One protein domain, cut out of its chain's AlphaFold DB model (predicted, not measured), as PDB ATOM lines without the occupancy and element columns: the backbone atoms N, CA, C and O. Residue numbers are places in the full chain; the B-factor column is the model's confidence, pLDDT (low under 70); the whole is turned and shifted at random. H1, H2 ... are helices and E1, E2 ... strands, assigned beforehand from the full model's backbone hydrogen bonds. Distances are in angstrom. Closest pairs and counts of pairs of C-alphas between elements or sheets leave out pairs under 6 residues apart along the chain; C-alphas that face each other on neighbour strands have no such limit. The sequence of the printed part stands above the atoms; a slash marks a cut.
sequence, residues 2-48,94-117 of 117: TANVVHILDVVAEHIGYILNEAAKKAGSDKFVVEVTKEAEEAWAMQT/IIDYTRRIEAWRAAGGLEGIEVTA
ATOM      1  N   THR A   2      93.382 262.707 365.741       88.62
ATOM      2  CA  THR A   2      92.711 263.328 366.898       88.62
ATOM      3  C   THR A   2      91.379 263.920 366.442       88.62
ATOM      4  O   THR A   2      91.253 264.295 365.279       88.62
ATOM      5  N   ALA A   3      90.396 264.003 367.340       92.25
ATOM      6  CA  ALA A   3      89.125 264.671 367.062       92.25
ATOM      7  C   ALA A   3      89.282 266.200 366.944       92.25
ATOM      8  O   ALA A   3      88.479 266.859 366.287       92.25
ATOM      9  N   ASN A   4      90.325 266.771 367.557       95.69
ATOM     10  CA  ASN A   4      90.630 268.193 367.447       95.69
ATOM     11  C   ASN A   4      91.503 268.453 366.211       95.69
ATOM     12  O   ASN A   4      92.719 268.262 366.248       95.69
ATOM     13  N   VAL A   5      90.882 268.924 365.129       94.38
ATOM     14  CA  VAL A   5      91.577 269.211 363.865       94.38
ATOM     15  C   VAL A   5      92.650 270.293 364.034       94.38
ATOM     16  O   VAL A   5      93.729 270.171 363.468       94.38
ATOM     17  N   VAL A   6      92.411 271.312 364.863       97.31
ATOM     18  CA  VAL A   6      93.396 272.383 365.095       97.31
ATOM     19  C   VAL A   6      94.666 271.826 365.739       97.31
ATOM     20  O   VAL A   6      95.762 272.235 365.377       97.31
ATOM     21  N   HIS A   7      94.535 270.836 366.624       96.00
ATOM     22  CA  HIS A   7      95.693 270.206 367.254       96.00
ATOM     23  C   HIS A   7      96.570 269.444 366.252       96.00
ATOM     24  O   HIS A   7      97.785 269.592 366.283       96.00
ATOM     25  N   ILE A   8      95.990 268.651 365.340       95.81
ATOM     26  CA  ILE A   8      96.809 267.968 364.322       95.81
ATOM     27  C   ILE A   8      97.431 268.959 363.334       95.81
ATOM     28  O   ILE A   8      98.563 268.748 362.907       95.81
ATOM     29  N   LEU A   9      96.724 270.040 362.989       97.38
ATOM     30  CA  LEU A   9      97.271 271.080 362.119       97.38
ATOM     31  C   LEU A   9      98.493 271.754 362.747       97.38
ATOM     32  O   LEU A   9      99.488 271.928 362.055       97.38
ATOM     33  N   ASP A  10      98.438 272.068 364.040       97.62
ATOM     34  CA  ASP A  10      99.558 272.645 364.790       97.62
ATOM     35  C   ASP A  10     100.781 271.711 364.793       97.62
ATOM     36  O   ASP A  10     101.867 272.089 364.354       97.62
ATOM     37  N   VAL A  11     100.571 270.437 365.145       97.31
ATOM     38  CA  VAL A  11     101.625 269.406 365.168       97.31
ATOM     39  C   VAL A  11     102.304 269.248 363.800       97.31
ATOM     40  O   VAL A  11     103.530 269.149 363.715       97.31
ATOM     41  N   VAL A  12     101.526 269.219 362.714       97.00
ATOM     42  CA  VAL A  12     102.071 269.078 361.354       97.00
ATOM     43  C   VAL A  12     102.753 270.367 360.889       97.00
ATOM     44  O   VAL A  12     103.806 270.292 360.256       97.00
ATOM     45  N   ALA A  13     102.207 271.541 361.216       98.44
ATOM     46  CA  ALA A  13     102.802 272.826 360.859       98.44
ATOM     47  C   ALA A  13     104.171 273.024 361.525       98.44
ATOM     48  O   ALA A  13     105.129 273.392 360.844       98.44
ATOM     49  N   GLU A  14     104.292 272.712 362.819       98.25
ATOM     50  CA  GLU A  14     105.574 272.738 363.529       98.25
ATOM     51  C   GLU A  14     106.579 271.771 362.890       98.25
ATOM     52  O   GLU A  14     107.735 272.124 362.649       98.25
ATOM     53  N   HIS A  15     106.135 270.555 362.557       98.06
ATOM     54  CA  HIS A  15     106.999 269.547 361.956       98.06
ATOM     55  C   HIS A  15     107.531 269.967 360.579       98.06
ATOM     56  O   HIS A  15     108.729 269.841 360.325       98.06
ATOM     57  N   ILE A  16     106.671 270.518 359.717       98.25
ATOM     58  CA  ILE A  16     107.071 271.063 358.412       98.25
ATOM     59  C   ILE A  16     108.025 272.248 358.600       98.25
ATOM     60  O   ILE A  16     109.064 272.304 357.945       98.25
ATOM     61  N   GLY A  17     107.711 273.169 359.518       97.81
ATOM     62  CA  GLY A  17     108.564 274.318 359.827       97.81
ATOM     63  C   GLY A  17     109.970 273.902 360.263       97.81
ATOM     64  O   GLY A  17     110.955 274.456 359.776       97.81
ATOM     65  N   TYR A  18     110.076 272.875 361.109       98.12
ATOM     66  CA  TYR A  18     111.357 272.286 361.493       98.12
ATOM     67  C   TYR A  18     112.129 271.735 360.288       98.12
ATOM     68  O   TYR A  18     113.302 272.065 360.123       98.12
ATOM     69  N   ILE A  19     111.482 270.931 359.430       98.19
ATOM     70  CA  ILE A  19     112.129 270.335 358.249       98.19
ATOM     71  C   ILE A  19     112.696 271.427 357.341       98.19
ATOM     72  O   ILE A  19     113.858 271.349 356.950       98.19
ATOM     73  N   LEU A  20     111.905 272.460 357.041       97.38
ATOM     74  CA  LEU A  20     112.333 273.562 356.177       97.38
ATOM     75  C   LEU A  20     113.492 274.356 356.789       97.38
ATOM     76  O   LEU A  20     114.445 274.681 356.087       97.38
ATOM     77  N   ASN A  21     113.438 274.634 358.092       96.81
ATOM     78  CA  ASN A  21     114.496 275.357 358.792       96.81
ATOM     79  C   ASN A  21     115.824 274.584 358.796       96.81
ATOM     80  O   ASN A  21     116.877 275.151 358.507       96.81
ATOM     81  N   GLU A  22     115.792 273.287 359.097       97.25
ATOM     82  CA  GLU A  22     117.000 272.459 359.080       97.25
ATOM     83  C   GLU A  22     117.511 272.207 357.656       97.25
ATOM     84  O   GLU A  22     118.723 272.180 357.437       97.25
ATOM     85  N   ALA A  23     116.618 272.088 356.671       97.38
ATOM     86  CA  ALA A  23     117.004 271.967 355.269       97.38
ATOM     87  C   ALA A  23     117.707 273.237 354.772       97.38
ATOM     88  O   ALA A  23     118.780 273.136 354.183       97.38
ATOM     89  N   ALA A  24     117.176 274.423 355.088       96.94
ATOM     90  CA  ALA A  24     117.811 275.699 354.760       96.94
ATOM     91  C   ALA A  24     119.218 275.811 355.373       96.94
ATOM     92  O   ALA A  24     120.174 276.178 354.687       96.94
ATOM     93  N   LYS A  25     119.382 275.416 356.646       95.88
ATOM     94  CA  LYS A  25     120.700 275.362 357.308       95.88
ATOM     95  C   LYS A  25     121.658 274.392 356.617       95.88
ATOM     96  O   LYS A  25     122.823 274.731 356.429       95.88
ATOM     97  N   LYS A  26     121.182 273.200 356.247       96.00
ATOM     98  CA  LYS A  26     121.976 272.164 355.566       96.00
ATOM     99  C   LYS A  26     122.379 272.586 354.149       96.00
ATOM    100  O   LYS A  26     123.493 272.288 353.733       96.00
ATOM    101  N   ALA A  27     121.501 273.290 353.438       96.50
ATOM    102  CA  ALA A  27     121.757 273.830 352.105       96.50
ATOM    103  C   ALA A  27     122.637 275.094 352.123       96.50
ATOM    104  O   ALA A  27     123.327 275.373 351.144       96.50
ATOM    105  N   GLY A  28     122.609 275.873 353.211       96.56
ATOM    106  CA  GLY A  28     123.287 277.172 353.295       96.56
ATOM    107  C   GLY A  28     122.689 278.232 352.359       96.56
ATOM    108  O   GLY A  28     123.387 279.162 351.960       96.56
ATOM    109  N   SER A  29     121.422 278.068 351.969       93.94
ATOM    110  CA  SER A  29     120.719 278.858 350.953       93.94
ATOM    111  C   SER A  29     119.216 278.869 351.242       93.94
ATOM    112  O   SER A  29     118.683 277.894 351.766       93.94
ATOM    113  N   ASP A  30     118.521 279.936 350.838       93.12
ATOM    114  CA  ASP A  30     117.048 280.013 350.836       93.12
ATOM    115  C   ASP A  30     116.420 279.330 349.606       93.12
ATOM    116  O   ASP A  30     115.200 279.263 349.458       93.12
ATOM    117  N   LYS A  31     117.259 278.841 348.688       96.56
ATOM    118  CA  LYS A  31     116.875 278.018 347.540       96.56
ATOM    119  C   LYS A  31     117.412 276.616 347.761       96.56
ATOM    120  O   LYS A  31     118.627 276.439 347.813       96.56
ATOM    121  N   PHE A  32     116.495 275.675 347.925       97.19
ATOM    122  CA  PHE A  32     116.788 274.270 348.148       97.19
ATOM    123  C   PHE A  32     115.577 273.414 347.769       97.19
ATOM    124  O   PHE A  32     114.447 273.900 347.684       97.19
ATOM    125  N   VAL A  33     115.824 272.127 347.564       97.94
ATOM    126  CA  VAL A  33     114.826 271.080 347.360       97.94
ATOM    127  C   VAL A  33     114.895 270.128 348.546       97.94
ATOM    128  O   VAL A  33     115.980 269.786 349.017       97.94
ATOM    129  N   VAL A  34     113.724 269.718 349.025       97.94
ATOM    130  CA  VAL A  34     113.557 268.718 350.080       97.94
ATOM    131  C   VAL A  34     112.794 267.551 349.482       97.94
ATOM    132  O   VAL A  34     111.655 267.726 349.053       97.94
ATOM    133  N   GLU A  35     113.404 266.373 349.466       98.25
ATOM    134  CA  GLU A  35     112.780 265.154 348.953       98.25
ATOM    135  C   GLU A  35     112.981 264.008 349.946       98.25
ATOM    136  O   GLU A  35     114.051 263.848 350.531       98.25
ATOM    137  N   VAL A  36     111.927 263.230 350.192       97.88
ATOM    138  CA  VAL A  36     112.029 262.019 351.012       97.88
ATOM    139  C   VAL A  36     112.683 260.921 350.183       97.88
ATOM    140  O   VAL A  36     112.362 260.756 349.008       97.88
ATOM    141  N   THR A  37     113.584 260.145 350.777       98.31
ATOM    142  CA  THR A  37     114.143 258.993 350.070       98.31
ATOM    143  C   THR A  37     113.083 257.914 349.907       98.31
ATOM    144  O   THR A  37     112.205 257.727 350.758       98.31
ATOM    145  N   LYS A  38     113.192 257.142 348.826       98.19
ATOM    146  CA  LYS A  38     112.291 256.017 348.563       98.19
ATOM    147  C   LYS A  38     112.281 255.019 349.722       98.19
ATOM    148  O   LYS A  38     111.233 254.493 350.079       98.19
ATOM    149  N   GLU A  39     113.441 254.756 350.314       98.06
ATOM    150  CA  GLU A  39     113.596 253.827 351.431       98.06
ATOM    151  C   GLU A  39     112.860 254.326 352.680       98.06
ATOM    152  O   GLU A  39     112.218 253.531 353.367       98.06
ATOM    153  N   ALA A  40     112.917 255.631 352.960       97.62
ATOM    154  CA  ALA A  40     112.240 256.228 354.105       97.62
ATOM    155  C   ALA A  40     110.716 256.268 353.915       97.62
ATOM    156  O   ALA A  40     109.977 255.915 354.838       97.62
ATOM    157  N   GLU A  41     110.242 256.622 352.715       97.38
ATOM    158  CA  GLU A  41     108.820 256.551 352.363       97.38
ATOM    159  C   GLU A  41     108.291 255.117 352.507       97.38
ATOM    160  O   GLU A  41     107.268 254.886 353.156       97.38
ATOM    161  N   GLU A  42     109.010 254.142 351.947       97.69
ATOM    162  CA  GLU A  42     108.649 252.728 352.004       97.69
ATOM    163  C   GLU A  42     108.600 252.223 353.449       97.69
ATOM    164  O   GLU A  42     107.630 251.578 353.855       97.69
ATOM    165  N   ALA A  43     109.610 252.559 354.256       97.25
ATOM    166  CA  ALA A  43     109.657 252.188 355.663       97.25
ATOM    167  C   ALA A  43     108.471 252.774 356.443       97.25
ATOM    168  O   ALA A  43     107.829 252.058 357.217       97.25
ATOM    169  N   TRP A  44     108.136 254.048 356.220       96.75
ATOM    170  CA  TRP A  44     106.983 254.680 356.859       96.75
ATOM    171  C   TRP A  44     105.661 254.044 356.417       96.75
ATOM    172  O   TRP A  44     104.834 253.697 357.263       96.75
ATOM    173  N   ALA A  45     105.479 253.810 355.116       96.19
ATOM    174  CA  ALA A  45     104.288 253.170 354.564       96.19
ATOM    175  C   ALA A  45     104.092 251.737 355.088       96.19
ATOM    176  O   ALA A  45     102.966 251.283 355.302       96.19
ATOM    177  N   MET A  46     105.180 251.009 355.338       96.56
ATOM    178  CA  MET A  46     105.102 249.700 355.983       96.56
ATOM    179  C   MET A  46     104.750 249.818 357.468       96.56
ATOM    180  O   MET A  46     103.946 249.031 357.968       96.56
ATOM    181  N   GLN A  47     105.262 250.832 358.171       95.94
ATOM    182  CA  GLN A  47     104.864 251.090 359.555       95.94
ATOM    183  C   GLN A  47     103.379 251.454 359.687       95.94
ATOM    184  O   GLN A  47     102.742 250.998 360.643       95.94
ATOM    185  N   THR A  48     102.812 252.231 358.759       94.62
ATOM    186  CA  THR A  48     101.368 252.519 358.740       94.62
ATOM    187  C   THR A  48     100.566 251.263 358.415       94.62
ATOM    188  O   THR A  48      99.623 250.946 359.140       94.62
ATOM    189  N   ILE A  94      97.259 259.950 368.258       95.31
ATOM    190  CA  ILE A  94      97.970 261.233 368.086       95.31
ATOM    191  C   ILE A  94      99.171 261.394 369.024       95.31
ATOM    192  O   ILE A  94     100.190 261.942 368.617       95.31
ATOM    193  N   ILE A  95      99.073 260.895 370.258       95.94
ATOM    194  CA  ILE A  95     100.141 261.020 371.259       95.94
ATOM    195  C   ILE A  95     101.378 260.247 370.802       95.94
ATOM    196  O   ILE A  95     102.491 260.762 370.866       95.94
ATOM    197  N   ASP A  96     101.184 259.021 370.310       97.06
ATOM    198  CA  ASP A  96     102.288 258.212 369.806       97.06
ATOM    199  C   ASP A  96     102.905 258.808 368.534       97.06
ATOM    200  O   ASP A  96     104.123 258.958 368.456       97.06
ATOM    201  N   TYR A  97     102.067 259.246 367.587       96.75
ATOM    202  CA  TYR A  97     102.533 259.947 366.389       96.75
ATOM    203  C   TYR A  97     103.411 261.158 366.736       96.75
ATOM    204  O   TYR A  97     104.506 261.297 366.195       96.75
ATOM    205  N   THR A  98     102.956 261.991 367.677       97.25
ATOM    206  CA  THR A  98     103.674 263.200 368.107       97.25
ATOM    207  C   THR A  98     105.032 262.845 368.710       97.25
ATOM    208  O   THR A  98     106.051 263.372 368.277       97.25
ATOM    209  N   ARG A  99     105.076 261.852 369.608       97.88
ATOM    210  CA  ARG A  99     106.330 261.367 370.201       97.88
ATOM    211  C   ARG A  99     107.324 260.880 369.144       97.88
ATOM    212  O   ARG A  99     108.524 261.100 369.279       97.88
ATOM    213  N   ARG A 100     106.845 260.203 368.096       97.00
ATOM    214  CA  ARG A 100     107.701 259.688 367.016       97.00
ATOM    215  C   ARG A 100     108.328 260.803 366.201       97.00
ATOM    216  O   ARG A 100     109.536 260.772 365.982       97.00
ATOM    217  N   ILE A 101     107.535 261.788 365.784       97.25
ATOM    218  CA  ILE A 101     108.075 262.919 365.028       97.25
ATOM    219  C   ILE A 101     108.977 263.792 365.907       97.25
ATOM    220  O   ILE A 101     109.965 264.311 365.407       97.25
ATOM    221  N   GLU A 102     108.701 263.930 367.206       97.75
ATOM    222  CA  GLU A 102     109.575 264.631 368.156       97.75
ATOM    223  C   GLU A 102     110.911 263.910 368.338       97.75
ATOM    224  O   GLU A 102     111.959 264.547 368.277       97.75
ATOM    225  N   ALA A 103     110.895 262.585 368.503       98.00
ATOM    226  CA  ALA A 103     112.113 261.784 368.595       98.00
ATOM    227  C   ALA A 103     112.946 261.867 367.308       98.00
ATOM    228  O   ALA A 103     114.162 262.029 367.377       98.00
ATOM    229  N   TRP A 104     112.295 261.825 366.141       97.94
ATOM    230  CA  TRP A 104     112.957 262.022 364.850       97.94
ATOM    231  C   TRP A 104     113.575 263.425 364.732       97.94
ATOM    232  O   TRP A 104     114.725 263.555 364.317       97.94
ATOM    233  N   ARG A 105     112.871 264.480 365.177       97.69
ATOM    234  CA  ARG A 105     113.443 265.839 365.243       97.69
ATOM    235  C   ARG A 105     114.649 265.885 366.185       97.69
ATOM    236  O   ARG A 105     115.682 266.431 365.822       97.69
ATOM    237  N   ALA A 106     114.543 265.280 367.366       97.38
ATOM    238  CA  ALA A 106     115.601 265.283 368.375       97.38
ATOM    239  C   ALA A 106     116.867 264.527 367.937       97.38
ATOM    240  O   ALA A 106     117.966 264.922 368.320       97.38
ATOM    241  N   ALA A 107     116.729 263.469 367.130       95.88
ATOM    242  CA  ALA A 107     117.867 262.765 366.535       95.88
ATOM    243  C   ALA A 107     118.663 263.655 365.559       95.88
ATOM    244  O   ALA A 107     119.868 263.468 365.390       95.88
ATOM    245  N   GLY A 108     118.005 264.653 364.962       88.50
ATOM    246  CA  GLY A 108     118.615 265.586 364.023       88.50
ATOM    247  C   GLY A 108     118.921 264.960 362.659       88.50
ATOM    248  O   GLY A 108     118.485 263.861 362.327       88.50
ATOM    249  N   GLY A 109     119.644 265.698 361.814       87.06
ATOM    250  CA  GLY A 109     120.199 265.182 360.554       87.06
ATOM    251  C   GLY A 109     119.222 265.013 359.384       87.06
ATOM    252  O   GLY A 109     119.688 264.838 358.255       87.06
ATOM    253  N   LEU A 110     117.911 265.140 359.632       95.69
ATOM    254  CA  LEU A 110     116.845 264.918 358.648       95.69
ATOM    255  C   LEU A 110     116.918 263.499 358.058       95.69
ATOM    256  O   LEU A 110     117.005 263.320 356.846       95.69
ATOM    257  N   GLU A 111     116.943 262.481 358.925       97.00
ATOM    258  CA  GLU A 111     117.041 261.081 358.497       97.00
ATOM    259  C   GLU A 111     115.939 260.726 357.486       97.00
ATOM    260  O   GLU A 111     114.756 260.973 357.734       97.00
ATOM    261  N   GLY A 112     116.338 260.141 356.352       97.19
ATOM    262  CA  GLY A 112     115.423 259.783 355.268       97.19
ATOM    263  C   GLY A 112     115.012 260.947 354.363       97.19
ATOM    264  O   GLY A 112     114.144 260.766 353.516       97.19
ATOM    265  N   ILE A 113     115.617 262.128 354.523       98.00
ATOM    266  CA  ILE A 113     115.376 263.298 353.678       98.00
ATOM    267  C   ILE A 113     116.677 263.732 353.001       98.00
ATOM    268  O   ILE A 113     117.700 264.008 353.640       98.00
ATOM    269  N   GLU A 114     116.603 263.858 351.685       97.81
ATOM    270  CA  GLU A 114     117.625 264.469 350.855       97.81
ATOM    271  C   GLU A 114     117.360 265.967 350.708       97.81
ATOM    272  O   GLU A 114     116.231 266.420 350.511       97.81
ATOM    273  N   VAL A 115     118.437 266.743 350.836       97.62
ATOM    274  CA  VAL A 115     118.418 268.194 350.663       97.62
ATOM    275  C   VAL A 115     119.435 268.543 349.591       97.62
ATOM    276  O   VAL A 115     120.620 268.239 349.750       97.62
ATOM    277  N   THR A 116     118.977 269.176 348.517       95.81
ATOM    278  CA  THR A 116     119.827 269.676 347.425       95.81
ATOM    279  C   THR A 116     119.636 271.185 347.272       95.81
ATOM    280  O   THR A 116     118.560 271.699 347.568       95.81
ATOM    281  N   ALA A 117     120.694 271.909 346.899       87.00
ATOM    282  CA  ALA A 117     120.712 273.372 346.770       87.00
ATOM    283  C   ALA A 117     120.725 273.807 345.299       87.00
ATOM    284  O   ALA A 117     121.391 273.110 344.499       87.00
TER     285      ALA A 117
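AT A GLANCE: This is residues 2 to 48 and 94 to 117 of the 117 residues of an uncharacterized protein of Auricularia subglabra (strain TFB-10046 / SS5) (UniProt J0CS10). The long helix H1 has the shorter helix H3 side by side with it, and a small two-stranded ribbon, E1 and E2, lies at the last part of H1. The ribbon leads away from H1 to a third helix, H2, which follows E1 after a tight link, sits apart from H1 and H3, and runs back along the long axis. The printed part has 71 residues, with three named helices and two named strands in the order H1, E1, H2, H3, E2; the sheet order is E1 - E2, antiparallel, and the class is mostly helix. The whole is only just compact, close to loose, with a radius of gyration of the C-alphas of 13.2 A and spans of 38 by 26 by 19 A.

IN THESE COORDINATES: H1 is residues 5 to 27, 32.7 A from first to last C-alpha, and C-alpha 5 stands at (91.577, 269.211, 363.865). E1 is residues 33 to 36, 10.2 A long. H2 is residues 38 to 48, 15.3 A long, with C-alpha 48 at (101.368, 252.519, 358.740). After the cut, H3 is residues 94 to 107, 20.0 A long. E2 is residues 113 to 116, 10.0 A long, and C-alpha 116 stands at (119.827, 269.676, 347.425).

HOW THE PARTS SIT: H1 and H3 touch, and H1 does so with residues 8 to 18 alone. Their closest C-alphas are those of Val 11 and Thr 98, 7.2 A apart. They run the same way at a shallow tilt of 13 degrees. E1 and E2 are antiparallel neighbours, with 157 degrees between their directions; N 33 and O 116 at 2.8 A and N 114 and O 35 at 2.8 A are within hydrogen-bond range. The closest C-alphas of H1 and E2 are those of Ala 23 and Val 115, 6.1 A apart, and those of H1 and E1 are Ala 23 and Val 34, 7.0 A apart. H2 touches no helix; its closest C-alphas with E2 are those of Ala 40 and Ile 113, 7.7 A apart. H1 and H2 are apart, and so are H2 and H3, and E1 and H3. In H1, H2 and H3 every O i to N i+4 pair is within hydrogen-bond range.

THE WHOLE: The two C-alphas farthest apart are those of Ala 3 and Gly 28, at 38.9 A. Residues 49 to 93 are not printed, and C-alphas 48 and 94 are 13.2 A apart across this cut, which lies between H2 and H3. The links H1 to E1, E1 to H2 and H3 to E2 are tight. The mean pLDDT of the printed part is 96.4, and no printed residue is under 70.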